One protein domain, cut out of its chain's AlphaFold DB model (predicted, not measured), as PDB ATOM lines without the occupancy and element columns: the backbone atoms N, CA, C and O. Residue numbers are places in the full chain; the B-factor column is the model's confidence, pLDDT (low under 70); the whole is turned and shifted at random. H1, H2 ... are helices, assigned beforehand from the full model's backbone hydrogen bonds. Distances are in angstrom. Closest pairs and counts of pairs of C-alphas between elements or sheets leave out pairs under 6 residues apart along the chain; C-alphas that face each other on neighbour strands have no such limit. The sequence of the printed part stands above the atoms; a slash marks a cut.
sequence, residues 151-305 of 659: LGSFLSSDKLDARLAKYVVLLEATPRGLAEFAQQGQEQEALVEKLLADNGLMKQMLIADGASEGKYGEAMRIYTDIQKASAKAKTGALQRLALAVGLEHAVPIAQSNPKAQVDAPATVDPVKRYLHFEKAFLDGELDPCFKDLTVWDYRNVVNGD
ATOM      1  N   LEU A 151      84.838 212.593 132.367       95.69
ATOM      2  CA  LEU A 151      85.684 212.054 131.288       95.69
ATOM      3  C   LEU A 151      85.181 210.727 130.691       95.69
ATOM      4  O   LEU A 151      85.733 210.258 129.698       95.69
ATOM      5  N   GLY A 152      84.150 210.105 131.272       93.19
ATOM      6  CA  GLY A 152      83.721 208.747 130.908       93.19
ATOM      7  C   GLY A 152      83.276 208.593 129.448       93.19
ATOM      8  O   GLY A 152      83.694 207.651 128.776       93.19
ATOM      9  N   SER A 153      82.483 209.533 128.922       94.38
ATOM     10  CA  SER A 153      82.038 209.506 127.518       94.38
ATOM     11  C   SER A 153      83.211 209.662 126.546       94.38
ATOM     12  O   SER A 153      83.279 208.963 125.536       94.38
ATOM     13  N   PHE A 154      84.170 210.525 126.888       97.06
ATOM     14  CA  PHE A 154      85.387 210.733 126.114       97.06
ATOM     15  C   PHE A 154      86.271 209.479 126.100       97.06
ATOM     16  O   PHE A 154      86.639 209.008 125.029       97.06
ATOM     17  N   LEU A 155      86.547 208.884 127.265       97.12
ATOM     18  CA  LEU A 155      87.361 207.666 127.364       97.12
ATOM     19  C   LEU A 155      86.692 206.440 126.731       97.12
ATOM     20  O   LEU A 155      87.379 205.494 126.350       97.12
ATOM     21  N   SER A 156      85.366 206.441 126.587       96.50
ATOM     22  CA  SER A 156      84.629 205.372 125.900       96.50
ATOM     23  C   SER A 156      84.748 205.445 124.371       96.50
ATOM     24  O   SER A 156      84.580 204.428 123.702       96.50
ATOM     25  N   SER A 157      85.097 206.609 123.817       97.00
ATOM     26  CA  SER A 157      85.236 206.838 122.375       97.00
ATOM     27  C   SER A 157      86.565 206.308 121.820       97.00
ATOM     28  O   SER A 157      87.620 206.505 122.413       97.00
ATOM     29  N   ASP A 158      86.531 205.704 120.632       96.69
ATOM     30  CA  ASP A 158      87.693 205.167 119.905       96.69
ATOM     31  C   ASP A 158      88.338 206.158 118.920       96.69
ATOM     32  O   ASP A 158      89.394 205.873 118.357       96.69
ATOM     33  N   LYS A 159      87.748 207.347 118.741       96.81
ATOM     34  CA  LYS A 159      88.193 208.381 117.784       96.81
ATOM     35  C   LYS A 159      89.686 208.733 117.843       96.81
ATOM     36  O   LYS A 159      90.244 209.150 116.831       96.81
ATOM     37  N   LEU A 160      90.327 208.608 119.007       97.00
ATOM     38  CA  LEU A 160      91.756 208.898 119.179       97.00
ATOM     39  C   LEU A 160      92.649 207.654 119.180       97.00
ATOM     40  O   LEU A 160      93.867 207.812 119.196       97.00
ATOM     41  N   ASP A 161      92.094 206.441 119.113       97.69
ATOM     42  CA  ASP A 161      92.848 205.195 119.300       97.69
ATOM     43  C   ASP A 161      94.024 205.076 118.322       97.69
ATOM     44  O   ASP A 161      95.123 204.727 118.739       97.69
ATOM     45  N   ALA A 162      93.833 205.422 117.044       97.31
ATOM     46  CA  ALA A 162      94.902 205.374 116.044       97.31
ATOM     47  C   ALA A 162      96.056 206.344 116.361       97.31
ATOM     48  O   ALA A 162      97.225 205.958 116.311       97.31
ATOM     49  N   ARG A 163      95.737 207.595 116.729       97.56
ATOM     50  CA  ARG A 163      96.745 208.615 117.069       97.56
ATOM     51  C   ARG A 163      97.473 208.262 118.359       97.56
ATOM     52  O   ARG A 163      98.700 208.302 118.385       97.56
ATOM     53  N   LEU A 164      96.727 207.877 119.395       98.19
ATOM     54  CA  LEU A 164      97.275 207.443 120.679       98.19
ATOM     55  C   LEU A 164      98.183 206.229 120.494       98.19
ATOM     56  O   LEU A 164      99.314 206.240 120.973       98.19
ATOM     57  N   ALA A 165      97.733 205.217 119.749       98.00
ATOM     58  CA  ALA A 165      98.526 204.020 119.521       98.00
ATOM     59  C   ALA A 165      99.837 204.338 118.794       98.00
ATOM     60  O   ALA A 165     100.911 203.953 119.253       98.00
ATOM     61  N   LYS A 166      99.769 205.113 117.706       97.94
ATOM     62  CA  LYS A 166     100.960 205.528 116.961       97.94
ATOM     63  C   LYS A 166     101.913 206.359 117.819       97.94
ATOM     64  O   LYS A 166     103.117 206.121 117.787       97.94
ATOM     65  N   TYR A 167     101.391 207.302 118.604       98.19
ATOM     66  CA  TYR A 167     102.198 208.106 119.519       98.19
ATOM     67  C   TYR A 167     102.929 207.232 120.545       98.19
ATOM     68  O   TYR A 167     104.143 207.351 120.682       98.19
ATOM     69  N   VAL A 168     102.225 206.318 121.220       98.19
ATOM     70  CA  VAL A 168     102.821 205.479 122.271       98.19
ATOM     71  C   VAL A 168     103.838 204.490 121.700       98.19
ATOM     72  O   VAL A 168     104.898 204.319 122.294       98.19
ATOM     73  N   VAL A 169     103.585 203.896 120.528       98.25
ATOM     74  CA  VAL A 169     104.580 203.048 119.844       98.25
ATOM     75  C   VAL A 169     105.849 203.843 119.534       98.25
ATOM     76  O   VAL A 169     106.947 203.379 119.825       98.25
ATOM     77  N   LEU A 170     105.720 205.057 118.990       97.62
ATOM     78  CA  LEU A 170     106.870 205.918 118.700       97.62
ATOM     79  C   LEU A 170     107.590 206.390 119.970       97.62
ATOM     80  O   LEU A 170     108.807 206.562 119.939       97.62
ATOM     81  N   LEU A 171     106.861 206.607 121.066       97.81
ATOM     82  CA  LEU A 171     107.427 206.964 122.366       97.81
ATOM     83  C   LEU A 171     108.251 205.807 122.945       97.81
ATOM     84  O   LEU A 171     109.385 206.016 123.361       97.81
ATOM     85  N   GLU A 172     107.695 204.593 122.953       97.06
ATOM     86  CA  GLU A 172     108.341 203.406 123.519       97.06
ATOM     87  C   GLU A 172     109.501 202.896 122.666       97.06
ATOM     88  O   GLU A 172     110.561 202.589 123.203       97.06
ATOM     89  N   ALA A 173     109.316 202.817 121.345       97.12
ATOM     90  CA  ALA A 173     110.371 202.392 120.426       97.12
ATOM     91  C   ALA A 173     111.467 203.444 120.258       97.12
ATOM     92  O   ALA A 173     112.598 203.123 119.894       97.12
ATOM     93  N   THR A 174     111.119 204.706 120.529       96.00
ATOM     94  CA  THR A 174     111.838 205.923 120.150       96.00
ATOM     95  C   THR A 174     111.981 206.077 118.623       96.00
ATOM     96  O   THR A 174     112.225 205.102 117.907       96.00
ATOM     97  N   PRO A 175     111.901 207.304 118.065       93.62
ATOM     98  CA  PRO A 175     112.163 207.513 116.638       93.62
ATOM     99  C   PRO A 175     113.559 207.035 116.212       93.62
ATOM    100  O   PRO A 175     113.726 206.509 115.117       93.62
ATOM    101  N   ARG A 176     114.550 207.186 117.102       95.56
ATOM    102  CA  ARG A 176     115.921 206.722 116.881       95.56
ATOM    103  C   ARG A 176     116.004 205.196 116.822       95.56
ATOM    104  O   ARG A 176     116.579 204.684 115.874       95.56
ATOM    105  N   GLY A 177     115.405 204.483 117.777       95.94
ATOM    106  CA  GLY A 177     115.441 203.018 117.813       95.94
ATOM    107  C   GLY A 177     114.769 202.370 116.598       95.94
ATOM    108  O   GLY A 177     115.297 201.406 116.046       95.94
ATOM    109  N   LEU A 178     113.654 202.931 116.110       96.62
ATOM    110  CA  LEU A 178     113.035 202.467 114.860       96.62
ATOM    111  C   LEU A 178     113.907 202.748 113.633       96.62
ATOM    112  O   LEU A 178     113.988 201.897 112.752       96.62
ATOM    113  N   ALA A 179     114.569 203.908 113.577       96.56
ATOM    114  CA  ALA A 179     115.494 204.227 112.494       96.56
ATOM    115  C   ALA A 179     116.722 203.301 112.503       96.56
ATOM    116  O   ALA A 179     117.099 202.792 111.455       96.56
ATOM    117  N   GLU A 180     117.302 203.027 113.675       97.75
ATOM    118  CA  GLU A 180     118.419 202.086 113.836       97.75
ATOM    119  C   GLU A 180     118.029 200.660 113.411       97.75
ATOM    120  O   GLU A 180     118.829 199.965 112.790       97.75
ATOM    121  N   PHE A 181     116.795 200.223 113.690       98.00
ATOM    122  CA  PHE A 181     116.283 198.946 113.187       98.00
ATOM    123  C   PHE A 181     116.088 198.961 111.664       98.00
ATOM    124  O   PHE A 181     116.568 198.059 110.983       98.00
ATOM    125  N   ALA A 182     115.431 199.988 111.117       98.06
ATOM    126  CA  ALA A 182     115.188 200.119 109.677       98.06
ATOM    127  C   ALA A 182     116.492 200.166 108.860       98.06
ATOM    128  O   ALA A 182     116.581 199.562 107.798       98.06
ATOM    129  N   GLN A 183     117.537 200.818 109.381       98.06
ATOM    130  CA  GLN A 183     118.849 200.927 108.730       98.06
ATOM    131  C   GLN A 183     119.587 199.589 108.566       98.06
ATOM    132  O   GLN A 183     120.588 199.538 107.853       98.06
ATOM    133  N   GLN A 184     119.112 198.505 109.187       97.88
ATOM    134  CA  GLN A 184     119.689 197.170 109.008       97.88
ATOM    135  C   GLN A 184     119.425 196.593 107.607       97.88
ATOM    136  O   GLN A 184     120.176 195.721 107.172       97.88
ATOM    137  N   GLY A 185     118.400 197.072 106.890       98.06
ATOM    138  CA  GLY A 185     118.102 196.631 105.527       98.06
ATOM    139  C   GLY A 185     116.688 196.971 105.050       98.06
ATOM    140  O   GLY A 185     115.817 197.349 105.832       98.06
ATOM    141  N   GLN A 186     116.444 196.785 103.748       97.88
ATOM    142  CA  GLN A 186     115.146 197.081 103.117       97.88
ATOM    143  C   GLN A 186     113.989 196.269 103.720       97.88
ATOM    144  O   GLN A 186     112.867 196.763 103.817       97.88
ATOM    145  N   GLU A 187     114.244 195.029 104.152       97.62
ATOM    146  CA  GLU A 187     113.216 194.215 104.812       97.62
ATOM    147  C   GLU A 187     112.801 194.816 106.162       97.62
ATOM    148  O   GLU A 187     111.614 194.856 106.485       97.62
ATOM    149  N   GLN A 188     113.760 195.310 106.946       98.50
ATOM    150  CA  GLN A 188     113.519 195.932 108.245       98.50
ATOM    151  C   GLN A 188     112.811 197.278 108.096       98.50
ATOM    152  O   GLN A 188     111.873 197.555 108.845       98.50
ATOM    153  N   GLU A 189     113.198 198.083 107.105       98.25
ATOM    154  CA  GLU A 189     112.496 199.316 106.741       98.25
ATOM    155  C   GLU A 189     111.019 199.039 106.415       98.25
ATOM    156  O   GLU A 189     110.130 199.615 107.046       98.25
ATOM    157  N   ALA A 190     110.744 198.059 105.548       98.50
ATOM    158  CA  ALA A 190     109.380 197.667 105.196       98.50
ATOM    159  C   ALA A 190     108.558 197.179 106.408       98.50
ATOM    160  O   ALA A 190     107.346 197.403 106.479       98.50
ATOM    161  N   LEU A 191     109.189 196.525 107.393       98.62
ATOM    162  CA  LEU A 191     108.520 196.126 108.638       98.62
ATOM    163  C   LEU A 191     108.111 197.333 109.493       98.62
ATOM    164  O   LEU A 191     107.015 197.324 110.061       98.62
ATOM    165  N   VAL A 192     108.955 198.367 109.575       98.25
ATOM    166  CA  VAL A 192     108.636 199.620 110.284       98.25
ATOM    167  C   VAL A 192     107.503 200.361 109.581       98.25
ATOM    168  O   VAL A 192     106.553 200.786 110.240       98.25
ATOM    169  N   GLU A 193     107.548 200.467 108.253       97.88
ATOM    170  CA  GLU A 193     106.470 201.077 107.467       97.88
ATOM    171  C   GLU A 193     105.141 200.347 107.676       97.88
ATOM    172  O   GLU A 193     104.127 200.973 107.997       97.88
ATOM    173  N   LYS A 194     105.157 199.011 107.586       98.00
ATOM    174  CA  LYS A 194     103.980 198.167 107.817       98.00
ATOM    175  C   LYS A 194     103.403 198.367 109.219       98.00
ATOM    176  O   LYS A 194     102.189 198.492 109.359       98.00
ATOM    177  N   LEU A 195     104.251 198.419 110.249       98.25
ATOM    178  CA  LEU A 195     103.818 198.683 111.624       98.25
ATOM    179  C   LEU A 195     103.129 200.045 111.747       98.25
ATOM    180  O   LEU A 195     102.032 200.134 112.289       98.25
ATOM    181  N   LEU A 196     103.766 201.107 111.248       97.25
ATOM    182  CA  LEU A 196     103.282 202.482 111.406       97.25
ATOM    183  C   LEU A 196     102.076 202.820 110.513       97.25
ATOM    184  O   LEU A 196     101.454 203.875 110.717       97.25
ATOM    185  N   ALA A 197     101.766 201.959 109.541       97.69
ATOM    186  CA  ALA A 197     100.567 202.004 108.712       97.69
ATOM    187  C   ALA A 197      99.383 201.217 109.311       97.69
ATOM    188  O   ALA A 197      98.231 201.537 109.015       97.69
ATOM    189  N   ASP A 198      99.630 200.221 110.172       98.19
ATOM    190  CA  ASP A 198      98.591 199.360 110.745       98.19
ATOM    191  C   ASP A 198      98.169 199.811 112.157       98.19
ATOM    192  O   ASP A 198      98.654 199.340 113.191       98.19
ATOM    193  N   ASN A 199      97.204 200.733 112.198       97.62
ATOM    194  CA  ASN A 199      96.630 201.244 113.448       97.62
ATOM    195  C   ASN A 199      96.007 200.137 114.316       97.62
ATOM    196  O   ASN A 199      96.064 200.206 115.547       97.62
ATOM    197  N   GLY A 200      95.402 199.125 113.687       97.88
ATOM    198  CA  GLY A 200      94.749 198.023 114.388       97.88
ATOM    199  C   GLY A 200      95.762 197.133 115.100       97.88
ATOM    200  O   GLY A 200      95.568 196.786 116.268       97.88
ATOM    201  N   LEU A 201      96.869 196.814 114.428       98.56
ATOM    202  CA  LEU A 201      97.968 196.049 115.002       98.56
ATOM    203  C   LEU A 201      98.645 196.804 116.148       98.56
ATOM    204  O   LEU A 201      98.786 196.237 117.232       98.56
ATOM    205  N   MET A 202      98.987 198.086 115.963       98.62
ATOM    206  CA  MET A 202      99.572 198.904 117.035       98.62
ATOM    207  C   MET A 202      98.667 198.940 118.274       98.62
ATOM    208  O   MET A 202      99.136 198.740 119.397       98.62
ATOM    209  N   LYS A 203      97.350 199.110 118.087       98.44
ATOM    210  CA  LYS A 203      96.376 199.059 119.187       98.44
ATOM    211  C   LYS A 203      96.398 197.701 119.900       98.44
ATOM    212  O   LYS A 203      96.473 197.672 121.128       98.44
ATOM    213  N   GLN A 204      96.367 196.583 119.166       98.25
ATOM    214  CA  GLN A 204      96.439 195.239 119.765       98.25
ATOM    215  C   GLN A 204      97.720 195.042 120.584       98.25
ATOM    216  O   GLN A 204      97.655 194.542 121.709       98.25
ATOM    217  N   MET A 205      98.867 195.483 120.055       98.75
ATOM    218  CA  MET A 205     100.151 195.408 120.752       98.75
ATOM    219  C   MET A 205     100.123 196.177 122.077       98.75
ATOM    220  O   MET A 205     100.526 195.645 123.108       98.75
ATOM    221  N   LEU A 206      99.588 197.399 122.080       98.31
ATOM    222  CA  LEU A 206      99.553 198.250 123.273       98.31
ATOM    223  C   LEU A 206      98.533 197.809 124.326       98.31
ATOM    224  O   LEU A 206      98.779 197.976 125.525       98.31
ATOM    225  N   ILE A 207      97.400 197.230 123.916       98.06
ATOM    226  CA  ILE A 207      96.467 196.568 124.844       98.06
ATOM    227  C   ILE A 207      97.185 195.414 125.554       98.06
ATOM    228  O   ILE A 207      97.005 195.221 126.758       98.06
ATOM    229  N   ALA A 208      98.050 194.701 124.831       98.06
ATOM    230  CA  ALA A 208      98.910 193.645 125.349       98.06
ATOM    231  C   ALA A 208     100.209 194.154 125.999       98.06
ATOM    232  O   ALA A 208     101.141 193.373 126.168       98.06
ATOM    233  N   ASP A 209     100.254 195.426 126.406       97.06
ATOM    234  CA  ASP A 209     101.358 196.081 127.121       97.06
ATOM    235  C   ASP A 209     102.631 196.376 126.317       97.06
ATOM    236  O   ASP A 209     103.644 196.743 126.915       97.06
ATOM    237  N   GLY A 210     102.552 196.317 124.988       97.69
ATOM    238  CA  GLY A 210     103.625 196.731 124.085       97.69
ATOM    239  C   GLY A 210     104.763 195.717 123.971       97.69
ATOM    240  O   GLY A 210     104.796 194.705 124.677       97.69
ATOM    241  N   ALA A 211     105.690 195.971 123.047       98.38
ATOM    242  CA  ALA A 211     106.860 195.117 122.850       98.38
ATOM    243  C   ALA A 211     107.810 195.214 124.054       98.38
ATOM    244  O   ALA A 211     108.012 196.304 124.602       98.38
ATOM    245  N   SER A 212     108.415 194.094 124.459       97.50
ATOM    246  CA  SER A 212     109.444 194.081 125.505       97.50
ATOM    247  C   SER A 212     110.542 195.109 125.194       97.50
ATOM    248  O   SER A 212     111.056 195.163 124.078       97.50
ATOM    249  N   GLU A 213     110.850 195.967 126.174       96.25
ATOM    250  CA  GLU A 213     111.805 197.086 126.050       96.25
ATOM    251  C   GLU A 213     111.539 198.050 124.875       96.25
ATOM    252  O   GLU A 213     112.451 198.720 124.403       96.25
ATOM    253  N   GLY A 214     110.303 198.125 124.370       97.38
ATOM    254  CA  GLY A 214     109.979 198.972 123.220       97.38
ATOM    255  C   GLY A 214     110.580 198.477 121.899       97.38
ATOM    256  O   GLY A 214     110.593 199.215 120.918       97.38
ATOM    257  N   LYS A 215     111.057 197.228 121.812       98.31
ATOM    258  CA  LYS A 215     111.678 196.676 120.592       98.31
ATOM    259  C   LYS A 215     110.642 196.268 119.537       98.31
ATOM    260  O   LYS A 215     110.549 195.113 119.132       98.31
ATOM    261  N   TYR A 216     109.847 197.231 119.071       98.62
ATOM    262  CA  TYR A 216     108.748 197.007 118.126       98.62
ATOM    263  C   TYR A 216     109.200 196.496 116.753       98.62
ATOM    264  O   TYR A 216     108.498 195.681 116.160       98.62
ATOM    265  N   GLY A 217     110.363 196.935 116.257       98.38
ATOM    266  CA  GLY A 217     110.927 196.414 115.005       98.38
ATOM    267  C   GLY A 217     111.194 194.909 115.085       98.38
ATOM    268  O   GLY A 217     110.725 194.139 114.249       98.38
ATOM    269  N   GLU A 218     111.841 194.475 116.167       98.62
ATOM    270  CA  GLU A 218     112.124 193.060 116.415       98.62
ATOM    271  C   GLU A 218     110.842 192.245 116.646       98.62
ATOM    272  O   GLU A 218     110.679 191.165 116.079       98.62
ATOM    273  N   ALA A 219     109.873 192.796 117.387       98.88
ATOM    274  CA  ALA A 219     108.563 192.170 117.552       98.88
ATOM    275  C   ALA A 219     107.855 191.942 116.203       98.88
ATOM    276  O   ALA A 219     107.258 190.887 115.978       98.88
ATOM    277  N   MET A 220     107.944 192.913 115.287       98.75
ATOM    278  CA  MET A 220     107.384 192.820 113.936       98.75
ATOM    279  C   MET A 220     108.102 191.802 113.059       98.75
ATOM    280  O   MET A 220     107.435 191.102 112.288       98.75
ATOM    281  N   ARG A 221     109.429 191.692 113.188       98.81
ATOM    282  CA  ARG A 221     110.220 190.654 112.522       98.81
ATOM    283  C   ARG A 221     109.740 189.272 112.951       98.81
ATOM    284  O   ARG A 221     109.283 188.505 112.109       98.81
ATOM    285  N   ILE A 222     109.718 189.008 114.258       98.94
ATOM    286  CA  ILE A 222     109.277 187.725 114.825       98.94
ATOM    287  C   ILE A 222     107.837 187.398 114.413       98.94
ATOM    288  O   ILE A 222     107.562 186.298 113.938       98.94
ATOM    289  N   TYR A 223     106.912 188.351 114.555       98.88
ATOM    290  CA  TYR A 223     105.511 188.153 114.178       98.88
ATOM    291  C   TYR A 223     105.357 187.816 112.687       98.88
ATOM    292  O   TYR A 223     104.594 186.920 112.322       98.88
ATOM    293  N   THR A 224     106.115 188.489 111.819       98.69
ATOM    294  CA  THR A 224     106.095 188.233 110.374       98.69
ATOM    295  C   THR A 224     106.729 186.885 110.027       98.69
ATOM    296  O   THR A 224     106.181 186.159 109.197       98.69
ATOM    297  N   ASP A 225     107.828 186.509 110.680       98.88
ATOM    298  CA  ASP A 225     108.491 185.215 110.484       98.88
ATOM    299  C   ASP A 225     107.580 184.053 110.899       98.88
ATOM    300  O   ASP A 225     107.454 183.066 110.172       98.88
ATOM    301  N   ILE A 226     106.837 184.207 111.996       98.94
ATOM    302  CA  ILE A 226     105.799 183.254 112.405       98.94
ATOM    303  C   ILE A 226     104.697 183.139 111.339       98.94
ATOM    304  O   ILE A 226     104.307 182.032 110.968       98.94
ATOM    305  N   GLN A 227     104.209 184.261 110.798       98.62
ATOM    306  CA  GLN A 227     103.185 184.253 109.745       98.62
ATOM    307  C   GLN A 227     103.663 183.661 108.414       98.62
ATOM    308  O   GLN A 227     102.837 183.170 107.637       98.62
ATOM    309  N   LYS A 228     104.972 183.715 108.138       98.56
ATOM    310  CA  LYS A 228     105.600 183.005 107.016       98.56
ATOM    311  C   LYS A 228     105.666 181.501 107.297       98.56
ATOM    312  O   LYS A 228     105.368 180.714 106.404       98.56
ATOM    313  N   ALA A 229     106.007 181.107 108.526       98.75
ATOM    314  CA  ALA A 229     106.115 179.707 108.932       98.75
ATOM    315  C   ALA A 229     104.755 178.988 109.033       98.75
ATOM    316  O   ALA A 229     104.675 177.792 108.763       98.75
ATOM    317  N   SER A 230     103.678 179.698 109.392       98.56
ATOM    318  CA  SER A 230     102.322 179.142 109.446       98.56
ATOM    319  C   SER A 230     101.262 180.142 108.994       98.56
ATOM    320  O   SER A 230     101.070 181.207 109.581       98.56
ATOM    321  N   ALA A 231     100.461 179.746 108.001       97.81
ATOM    322  CA  ALA A 231      99.303 180.525 107.567       97.81
ATOM    323  C   ALA A 231      98.216 180.653 108.656       97.81
ATOM    324  O   ALA A 231      97.432 181.602 108.619       97.81
ATOM    325  N   LYS A 232      98.178 179.740 109.640       98.12
ATOM    326  CA  LYS A 232      97.196 179.775 110.739       98.12
ATOM    327  C   LYS A 232      97.471 180.911 111.731       98.12
ATOM    328  O   LYS A 232      96.553 181.353 112.417       98.12
ATOM    329  N   ALA A 233      98.687 181.460 111.730       98.50
ATOM    330  CA  ALA A 233      99.099 182.604 112.546       98.50
ATOM    331  C   ALA A 233      98.473 183.952 112.140       98.50
ATOM    332  O   ALA A 233      98.826 184.996 112.691       98.50
ATOM    333  N   LYS A 234      97.579 183.969 111.146       97.75
ATOM    334  CA  LYS A 234      96.988 185.201 110.605       97.75
ATOM    335  C   LYS A 234      95.627 185.547 111.204       97.75
ATOM    336  O   LYS A 234      95.215 186.697 111.109       97.75
ATOM    337  N   THR A 235      94.942 184.594 111.843       97.19
ATOM    338  CA  THR A 235      93.613 184.821 112.436       97.19
ATOM    339  C   THR A 235      93.401 184.116 113.780       97.19
ATOM    340  O   THR A 235      94.047 183.115 114.087       97.19
ATOM    341  N   GLY A 236      92.430 184.596 114.564       97.88
ATOM    342  CA  GLY A 236      91.917 183.899 115.749       97.88
ATOM    343  C   GLY A 236      92.939 183.713 116.877       97.88
ATOM    344  O   GLY A 236      93.844 184.524 117.064       97.88
ATOM    345  N   ALA A 237      92.778 182.635 117.648       98.44
ATOM    346  CA  ALA A 237      93.643 182.299 118.782       98.44
ATOM    347  C   ALA A 237      95.126 182.190 118.387       98.44
ATOM    348  O   ALA A 237      95.997 182.699 119.085       98.44
ATOM    349  N   LEU A 238      95.401 181.594 117.226       98.81
ATOM    350  CA  LEU A 238      96.756 181.384 116.725       98.81
ATOM    351  C   LEU A 238      97.424 182.675 116.236       98.81
ATOM    352  O   LEU A 238      98.641 182.790 116.338       98.81
ATOM    353  N   GLN A 239      96.671 183.679 115.786       98.75
ATOM    354  CA  GLN A 239      97.237 185.013 115.563       98.75
ATOM    355  C   GLN A 239      97.527 185.746 116.867       98.75
ATOM    356  O   GLN A 239      98.585 186.362 116.989       98.75
ATOM    357  N   ARG A 240      96.636 185.643 117.862       98.88
ATOM    358  CA  ARG A 240      96.882 186.229 119.187       98.88
ATOM    359  C   ARG A 240      98.131 185.636 119.841       98.88
ATOM    360  O   ARG A 240      98.925 186.384 120.406       98.88
ATOM    361  N   LEU A 241      98.330 184.324 119.712       98.94
ATOM    362  CA  LEU A 241      99.543 183.631 120.148       98.94
ATOM    363  C   LEU A 241     100.784 184.136 119.397       98.94
ATOM    364  O   LEU A 241     101.783 184.457 120.036       98.94
ATOM    365  N   ALA A 242     100.726 184.253 118.066       98.94
ATOM    366  CA  ALA A 242     101.841 184.765 117.264       98.94
ATOM    367  C   ALA A 242     102.243 186.186 117.686       98.94
ATOM    368  O   ALA A 242     103.428 186.480 117.839       98.94
ATOM    369  N   LEU A 243     101.254 187.053 117.923       98.94
ATOM    370  CA  LEU A 243     101.494 188.412 118.392       98.94
ATOM    371  C   LEU A 243     102.107 188.420 119.797       98.94
ATOM    372  O   LEU A 243     103.060 189.152 120.040       98.94
ATOM    373  N   ALA A 244     101.615 187.578 120.709       98.94
ATOM    374  CA  ALA A 244     102.167 187.465 122.057       98.94
ATOM    375  C   ALA A 244     103.629 186.999 122.053       98.94
ATOM    376  O   ALA A 244     104.445 187.563 122.778       98.94
ATOM    377  N   VAL A 245     103.969 186.018 121.208       98.94
ATOM    378  CA  VAL A 245     105.353 185.567 121.010       98.94
ATOM    379  C   VAL A 245     106.217 186.709 120.484       98.94
ATOM    380  O   VAL A 245     107.262 186.974 121.068       98.94
ATOM    381  N   GLY A 246     105.766 187.426 119.448       98.81
ATOM    382  CA  GLY A 246     106.498 188.574 118.905       98.81
ATOM    383  C   GLY A 246     106.771 189.657 119.950       98.81
ATOM    384  O   GLY A 246     107.890 190.145 120.050       98.81
ATOM    385  N   LEU A 247     105.776 190.000 120.771       98.88
ATOM    386  CA  LEU A 247     105.923 191.028 121.804       98.88
ATOM    387  C   LEU A 247     106.846 190.604 122.944       98.88
ATOM    388  O   LEU A 247     107.659 191.409 123.395       98.88
ATOM    389  N   GLU A 248     106.705 189.368 123.422       98.50
ATOM    390  CA  GLU A 248     107.451 188.875 124.578       98.50
ATOM    391  C   GLU A 248     108.918 188.595 124.228       98.50
ATOM    392  O   GLU A 248     109.805 189.024 124.963       98.50
ATOM    393  N   HIS A 249     109.164 187.956 123.077       98.69
ATOM    394  CA  HIS A 249     110.496 187.550 122.602       98.69
ATOM    395  C   HIS A 249     111.233 188.639 121.812       98.69
ATOM    396  O   HIS A 249     112.334 188.397 121.324       98.69
ATOM    397  N   ALA A 250     110.680 189.855 121.724       98.44
ATOM    398  CA  ALA A 250     111.390 191.015 121.176       98.44
ATOM    399  C   ALA A 250     112.707 191.311 121.926       98.44
ATOM    400  O   ALA A 250     113.622 191.941 121.395       98.44
ATOM    401  N   VAL A 251     112.804 190.839 123.172       98.12
ATOM    402  CA  VAL A 251     114.058 190.675 123.905       98.12
ATOM    403  C   VAL A 251     114.311 189.170 124.046       98.12
ATOM    404  O   VAL A 251     113.425 188.470 124.545       98.12
ATOM    405  N   PRO A 252     115.486 188.655 123.638       98.38
ATOM    406  CA  PRO A 252     115.773 187.228 123.730       98.38
ATOM    407  C   PRO A 252     115.645 186.690 125.159       98.38
ATOM    408  O   PRO A 252     116.240 187.225 126.096       98.38
ATOM    409  N   ILE A 253     114.901 185.595 125.317       98.19
ATOM    410  CA  ILE A 253     114.762 184.885 126.592       98.19
ATOM    411  C   ILE A 253     115.839 183.810 126.664       98.19
ATOM    412  O   ILE A 253     115.887 182.926 125.808       98.19
ATOM    413  N   ALA A 254     116.691 183.872 127.689       97.94
ATOM    414  CA  ALA A 254     117.701 182.848 127.938       97.94
ATOM    415  C   ALA A 254     117.046 181.475 128.150       97.94
ATOM    416  O   ALA A 254     116.060 181.359 128.880       97.94
ATOM    417  N   GLN A 255     117.600 180.438 127.523       97.75
ATOM    418  CA  GLN A 255     117.064 179.084 127.601       97.75
ATOM    419  C   GLN A 255     117.740 178.272 128.717       97.75
ATOM    420  O   GLN A 255     118.963 178.219 128.835       97.75
ATOM    421  N   SER A 256     116.926 177.608 129.536       96.44
ATOM    422  CA  SER A 256     117.340 176.810 130.692       96.44
ATOM    423  C   SER A 256     117.568 175.346 130.298       96.44
ATOM    424  O   SER A 256     116.705 174.478 130.479       96.44
ATOM    425  N   ASN A 257     118.734 175.088 129.706       97.25
ATOM    426  CA  ASN A 257     119.141 173.778 129.188       97.25
ATOM    427  C   ASN A 257     119.741 172.853 130.272       97.25
ATOM    428  O   ASN A 257     120.200 173.338 131.311       97.25
ATOM    429  N   PRO A 258     119.767 171.520 130.059       97.25
ATOM    430  CA  PRO A 258     120.532 170.601 130.904       97.25
ATOM    431  C   PRO A 258     122.010 170.999 130.987       97.25
ATOM    432  O   PRO A 258     122.618 171.353 129.980       97.25
ATOM    433  N   LYS A 259     122.622 170.888 132.173       95.00
ATOM    434  CA  LYS A 259     124.025 171.297 132.397       95.00
ATOM    435  C   LYS A 259     125.025 170.533 131.526       95.00
ATOM    436  O   LYS A 259     126.057 171.083 131.167       95.00
ATOM    437  N   ALA A 260     124.738 169.268 131.221       96.31
ATOM    438  CA  ALA A 260     125.588 168.432 130.379       96.31
ATOM    439  C   ALA A 260     125.493 168.788 128.884       96.31
ATOM    440  O   ALA A 260     126.328 168.338 128.103       96.31
ATOM    441  N   GLN A 261     124.494 169.577 128.470       95.06
ATOM    442  CA  GLN A 261     124.311 169.977 127.080       95.06
ATOM    443  C   GLN A 261     125.012 171.316 126.820       95.06
ATOM    444  O   GLN A 261     124.395 172.378 126.856       95.06
ATOM    445  N   VAL A 262     126.321 171.254 126.568       92.38
ATOM    446  CA  VAL A 262     127.173 172.446 126.400       92.38
ATOM    447  C   VAL A 262     126.910 173.222 125.103       92.38
ATOM    448  O   VAL A 262     127.071 174.437 125.091       92.38
ATOM    449  N   ASP A 263     126.421 172.548 124.057       93.75
ATOM    450  CA  ASP A 263     126.141 173.140 122.737       93.75
ATOM    451  C   ASP A 263     124.651 173.482 122.535       93.75
ATOM    452  O   ASP A 263     124.137 173.517 121.414       93.75
ATOM    453  N   ALA A 264     123.902 173.668 123.625       94.19
ATOM    454  CA  ALA A 264     122.490 174.021 123.548       94.19
ATOM    455  C   ALA A 264     122.285 175.492 123.124       94.19
ATOM    456  O   ALA A 264     123.127 176.342 123.425       94.19
ATOM    457  N   PRO A 265     121.153 175.837 122.478       96.81
ATOM    458  CA  PRO A 265     120.846 177.226 122.149       96.81
ATOM    459  C   PRO A 265     120.846 178.116 123.397       96.81
ATOM    460  O   PRO A 265     120.261 177.769 124.420       96.81
ATOM    461  N   ALA A 266     121.470 179.292 123.306       97.31
ATOM    462  CA  ALA A 266     121.521 180.236 124.424       97.31
ATOM    463  C   ALA A 266     120.146 180.843 124.753       97.31
ATOM    464  O   ALA A 266     119.884 181.218 125.896       97.31
ATOM    465  N   THR A 267     119.269 180.952 123.754       98.38
ATOM    466  CA  THR A 267     117.961 181.602 123.857       98.38
ATOM    467  C   THR A 267     116.863 180.735 123.261       98.38
ATOM    468  O   THR A 267     117.104 179.933 122.357       98.38
ATOM    469  N   VAL A 268     115.638 180.926 123.742       98.56
ATOM    470  CA  VAL A 268     114.448 180.311 123.152       98.56
ATOM    471  C   VAL A 268     114.233 180.877 121.745       98.56
ATOM    472  O   VAL A 268     114.287 182.086 121.540       98.56
ATOM    473  N   ASP A 269     113.991 179.996 120.776       98.75
ATOM    474  CA  ASP A 269     113.639 180.382 119.408       98.75
ATOM    475  C   ASP A 269     112.141 180.729 119.345       98.75
ATOM    476  O   ASP A 269     111.303 179.859 119.613       98.75
ATOM    477  N   PRO A 270     111.768 181.971 118.993       98.81
ATOM    478  CA  PRO A 270     110.373 182.390 119.032       98.81
ATOM    479  C   PRO A 270     109.504 181.707 117.967       98.81
ATOM    480  O   PRO A 270     108.338 181.403 118.227       98.81
ATOM    481  N   VAL A 271     110.042 181.408 116.779       98.88
ATOM    482  CA  VAL A 271     109.271 180.746 115.714       98.88
ATOM    483  C   VAL A 271     108.994 179.294 116.104       98.88
ATOM    484  O   VAL A 271     107.858 178.831 115.987       98.88
ATOM    485  N   LYS A 272     109.989 178.583 116.647       98.81
ATOM    486  CA  LYS A 272     109.803 177.214 117.161       98.81
ATOM    487  C   LYS A 272     108.853 177.179 118.354       98.81
ATOM    488  O   LYS A 272     107.949 176.345 118.366       98.81
ATOM    489  N   ARG A 273     108.974 178.136 119.280       98.88
ATOM    490  CA  ARG A 273     108.065 178.291 120.424       98.88
ATOM    491  C   ARG A 273     106.615 178.451 119.970       98.88
ATOM    492  O   ARG A 273     105.724 177.809 120.528       98.88
ATOM    493  N   TYR A 274     106.372 179.270 118.946       98.94
ATOM    494  CA  TYR A 274     105.050 179.396 118.338       98.94
ATOM    495  C   TYR A 274     104.554 178.066 117.756       98.94
ATOM    496  O   TYR A 274     103.471 177.609 118.116       98.94
ATOM    497  N   LEU A 275     105.346 177.433 116.884       98.94
ATOM    498  CA  LEU A 275     104.958 176.197 116.193       98.94
ATOM    499  C   LEU A 275     104.704 175.041 117.170       98.94
ATOM    500  O   LEU A 275     103.805 174.230 116.949       98.94
ATOM    501  N   HIS A 276     105.451 174.988 118.272       98.88
ATOM    502  CA  HIS A 276     105.244 174.031 119.357       98.88
ATOM    503  C   HIS A 276     103.859 174.173 119.992       98.88
ATOM    504  O   HIS A 276     103.141 173.182 120.145       98.88
ATOM    505  N   PHE A 277     103.458 175.399 120.334       98.94
ATOM    506  CA  PHE A 277     102.131 175.655 120.893       98.94
ATOM    507  C   PHE A 277     101.016 175.538 119.849       98.94
ATOM    508  O   PHE A 277      99.955 175.023 120.190       98.94
ATOM    509  N   GLU A 278     101.239 175.932 118.588       98.88
ATOM    510  CA  GLU A 278     100.281 175.684 117.500       98.88
ATOM    511  C   GLU A 278      99.989 174.185 117.382       98.88
ATOM    512  O   GLU A 278      98.826 173.784 117.422       98.88
ATOM    513  N   LYS A 279     101.032 173.352 117.289       98.81
ATOM    514  CA  LYS A 279     100.880 171.899 117.185       98.81
ATOM    515  C   LYS A 279     100.119 171.338 118.384       98.81
ATOM    516  O   LYS A 279      99.130 170.638 118.204       98.81
ATOM    517  N   ALA A 280     100.543 171.683 119.600       98.81
ATOM    518  CA  ALA A 280      99.891 171.211 120.817       98.81
ATOM    519  C   ALA A 280      98.414 171.641 120.887       98.81
ATOM    520  O   ALA A 280      97.559 170.865 121.303       98.81
ATOM    521  N   PHE A 281      98.088 172.860 120.456       98.75
ATOM    522  CA  PHE A 281      96.706 173.330 120.415       98.75
ATOM    523  C   PHE A 281      95.852 172.513 119.437       98.75
ATOM    524  O   PHE A 281      94.763 172.069 119.798       98.75
ATOM    525  N   LEU A 282      96.354 172.291 118.219       98.50
ATOM    526  CA  LEU A 282      95.641 171.548 117.174       98.50
ATOM    527  C   LEU A 282      95.468 170.064 117.518       98.50
ATOM    528  O   LEU A 282      94.445 169.478 117.176       98.50
ATOM    529  N   ASP A 283      96.426 169.492 118.241       98.38
ATOM    530  CA  ASP A 283      96.383 168.110 118.721       98.38
ATOM    531  C   ASP A 283      95.501 167.939 119.980       98.38
ATOM    532  O   ASP A 283      95.398 166.840 120.524       98.38
ATOM    533  N   GLY A 284      94.870 169.014 120.477       97.62
ATOM    534  CA  GLY A 284      94.034 168.981 121.683       97.62
ATOM    535  C   GLY A 284      94.831 168.748 122.969       97.62
ATOM    536  O   GLY A 284      94.306 168.224 123.949       97.62
ATOM    537  N   GLU A 285      96.116 169.103 122.966       98.12
ATOM    538  CA  GLU A 285      97.037 168.829 124.064       98.12
ATOM    539  C   GLU A 285      97.066 169.893 125.163       98.12
ATOM    540  O   GLU A 285      97.577 169.618 126.254       98.12
ATOM    541  N   LEU A 286      96.594 171.097 124.852       98.62
ATOM    542  CA  LEU A 286      96.572 172.245 125.757       98.62
ATOM    543  C   LEU A 286      95.253 172.313 126.528       98.62
ATOM    544  O   LEU A 286      94.279 171.644 126.182       98.62
ATOM    545  N   ASP A 287      95.219 173.141 127.572       98.38
ATOM    546  CA  ASP A 287      94.005 173.357 128.349       98.38
ATOM    547  C   ASP A 287      92.848 173.829 127.440       98.38
ATOM    548  O   ASP A 287      93.071 174.659 126.550       98.38
ATOM    549  N   PRO A 288      91.605 173.349 127.646       97.06
ATOM    550  CA  PRO A 288      90.465 173.730 126.812       97.06
ATOM    551  C   PRO A 288      90.228 175.243 126.704       97.06
ATOM    552  O   PRO A 288      89.686 175.702 125.696       97.06
ATOM    553  N   CYS A 289      90.644 176.013 127.713       97.06
ATOM    554  CA  CYS A 289      90.520 177.467 127.733       97.06
ATOM    555  C   CYS A 289      91.616 178.194 126.937       97.06
ATOM    556  O   CYS A 289      91.522 179.407 126.761       97.06
ATOM    557  N   PHE A 290      92.631 177.492 126.411       98.56
ATOM    558  CA  PHE A 290      93.726 178.098 125.643       98.56
ATOM    559  C   PHE A 290      93.207 178.970 124.494       98.56
ATOM    560  O   PHE A 290      93.650 180.099 124.323       98.56
ATOM    561  N   LYS A 291      92.201 178.494 123.752       97.94
ATOM    562  CA  LYS A 291      91.602 179.214 122.611       97.94
ATOM    563  C   LYS A 291      91.022 180.592 122.974       97.94
ATOM    564  O   LYS A 291      90.980 181.478 122.116       97.94
ATOM    565  N   ASP A 292      90.597 180.766 124.224       96.62
ATOM    566  CA  ASP A 292      89.885 181.951 124.710       96.62
ATOM    567  C   ASP A 292      90.847 183.028 125.238       96.62
ATOM    568  O   ASP A 292      90.439 184.160 125.492       96.62
ATOM    569  N   LEU A 293      92.141 182.709 125.340       98.44
ATOM    570  CA  LEU A 293      93.162 183.617 125.849       98.44
ATOM    571  C   LEU A 293      93.368 184.839 124.939       98.44
ATOM    572  O   LEU A 293      93.359 184.761 123.698       98.44
ATOM    573  N   THR A 294      93.595 185.987 125.579       98.25
ATOM    574  CA  THR A 294      93.987 187.227 124.907       98.25
ATOM    575  C   THR A 294      95.481 187.218 124.572       98.25
ATOM    576  O   THR A 294      96.250 186.388 125.055       98.25
ATOM    577  N   VAL A 295      95.932 188.188 123.771       98.81
ATOM    578  CA  VAL A 295      97.368 188.390 123.502       98.81
ATOM    579  C   VAL A 295      98.144 188.578 124.814       98.81
ATOM    580  O   VAL A 295      99.223 188.018 124.975       98.81
ATOM    581  N   TRP A 296      97.582 189.318 125.778       98.44
ATOM    582  CA  TRP A 296      98.216 189.563 127.078       98.44
ATOM    583  C   TRP A 296      98.336 188.283 127.919       98.44
ATOM    584  O   TRP A 296      99.362 188.052 128.558       98.44
ATOM    585  N   ASP A 297      97.325 187.417 127.881       98.50
ATOM    586  CA  ASP A 297      97.364 186.136 128.586       98.50
ATOM    587  C   ASP A 297      98.420 185.206 127.982       98.50
ATOM    588  O   ASP A 297      99.237 184.642 128.712       98.50
ATOM    589  N   TYR A 298      98.478 185.114 126.648       98.88
ATOM    590  CA  TYR A 298      99.483 184.309 125.953       98.88
ATOM    591  C   TYR A 298     100.918 184.746 126.254       98.88
ATOM    592  O   TYR A 298     101.800 183.889 126.312       98.88
ATOM    593  N   ARG A 299     101.176 186.034 126.522       98.56
ATOM    594  CA  ARG A 299     102.511 186.484 126.966       98.56
ATOM    595  C   ARG A 299     102.953 185.771 128.243       98.56
ATOM    596  O   ARG A 299     104.105 185.374 128.359       98.56
ATOM    597  N   ASN A 300     102.025 185.511 129.162       98.38
ATOM    598  CA  ASN A 300     102.284 184.774 130.402       98.38
ATOM    599  C   ASN A 300     102.341 183.241 130.212       98.38
ATOM    600  O   ASN A 300     102.591 182.509 131.171       98.38
ATOM    601  N   VAL A 301     102.115 182.751 128.989       98.62
ATOM    602  CA  VAL A 301     102.322 181.351 128.593       98.62
ATOM    603  C   VAL A 301     103.695 181.176 127.942       98.62
ATOM    604  O   VAL A 301     104.417 180.233 128.257       98.62
ATOM    605  N   VAL A 302     104.071 182.086 127.039       98.62
ATOM    606  CA  VAL A 302     105.252 181.934 126.170       98.62
ATOM    607  C   VAL A 302     106.538 182.544 126.737       98.62
ATOM    608  O   VAL A 302     107.582 182.428 126.102       98.62
ATOM    609  N   ASN A 303     106.484 183.156 127.923       97.31
ATOM    610  CA  ASN A 303     107.614 183.815 128.594       97.31
ATOM    611  C   ASN A 303     108.496 182.890 129.451       97.31
ATOM    612  O   ASN A 303     109.156 183.342 130.392       97.31
ATOM    613  N   GLY A 304     108.440 181.581 129.221       96.56
ATOM    614  CA  GLY A 304     109.235 180.622 129.978       96.56
ATOM    615  C   GLY A 304     110.598 180.342 129.351       96.56
ATOM    616  O   GLY A 304     110.770 180.417 128.136       96.56
ATOM    617  N   ASP A 305     111.564 180.023 130.210       97.06
ATOM    618  CA  ASP A 305     112.952 179.721 129.853       97.06
ATOM    619  C   ASP A 305     113.148 178.258 129.432       97.06
ATOM    620  O   ASP A 305     114.208 177.875 128.942       97.06
TER     621      ASP A 305
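Overview. This is residues 151 to 305 of the 659 residues of an uncharacterized protein of Planctomycetes bacterium (UniProt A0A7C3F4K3). What shape do these atoms make? They make a compact body of short, mostly crossed helices: H6 and H8 pack together in its core, H9 and H10 pack on H8, and H2 to H5 gather at one end, where H3 and H4 pack on the first turns of H6. Residues 151 to 160, with H1, stick out at that end, and the loop tip 258 to 263 sticks out at the other. What is printed, and how large is it? There are 155 residues with ten named helices, H1 to H10 in chain order, and no named strand, an all helix class. The whole is compact, with a radius of gyration of the C-alphas of 16.6 A and spans of 55 by 40 by 27 A.

Along the chain. Where do the first five helices lie? H1 is residues 152 to 156, from C-alpha 152 at (83.721, 208.747, 130.908), and H2 is 161 to 173, 17.8 A long. H3 is 175 to 182, H4 is 186 to 197, 16.4 A long, and H5 is 199 to 207. Where do the others lie? H6 is 216 to 229, 19.8 A long, from C-alpha 216 at (108.748, 197.007, 118.126), and H7 is 231 to 234. H8 is 236 to 248, 18.5 A long, H9 is 270 to 282, 18.4 A long, and H10 is 295 to 302, ending at C-alpha 302 (105.252, 181.934, 126.170).

Arrangement. How do the earlier helices stand? H1 touches no helix, while H2 touches H5 at a steep tilt of 64 degrees, the closest C-alphas being Ala 162 and Asn 199, 5.2 A apart. H3 and H4 form a helical hairpin, closest at the C-alphas of Ala 182 and Glu 189, 4.1 A apart. What does the hub touch? H6 is the hub, touching H3, H4, H7, H8 and H9, with H7 only just and only at the corner. H6 and H8 run opposite ways at a steep tilt of 41 degrees, with the closest C-alphas, Ala 219 and Gly 246, 4.4 A apart. What else touches H8? H9 forms a helical hairpin with it, at a shallow tilt of 26 degrees, and H10 touches it, closest at the C-alphas of Arg 240 and Val 295, 4.9 A apart. What do the backbones show? Every O i to N i+4 pair is within hydrogen-bond range in H1 to H6, H8 and H9, and 3 of 4 are in H10; H7 is too short for such a pair.

Size, cuts and confidence. How far does it reach? The two C-alphas farthest apart, Ser 153 and Ala 260, are 59.9 A apart. Are there cuts, long links or weak places? The printed part has no cut, the links H8 to H9 and H9 to H10 are long, and no printed residue has a pLDDT under 70.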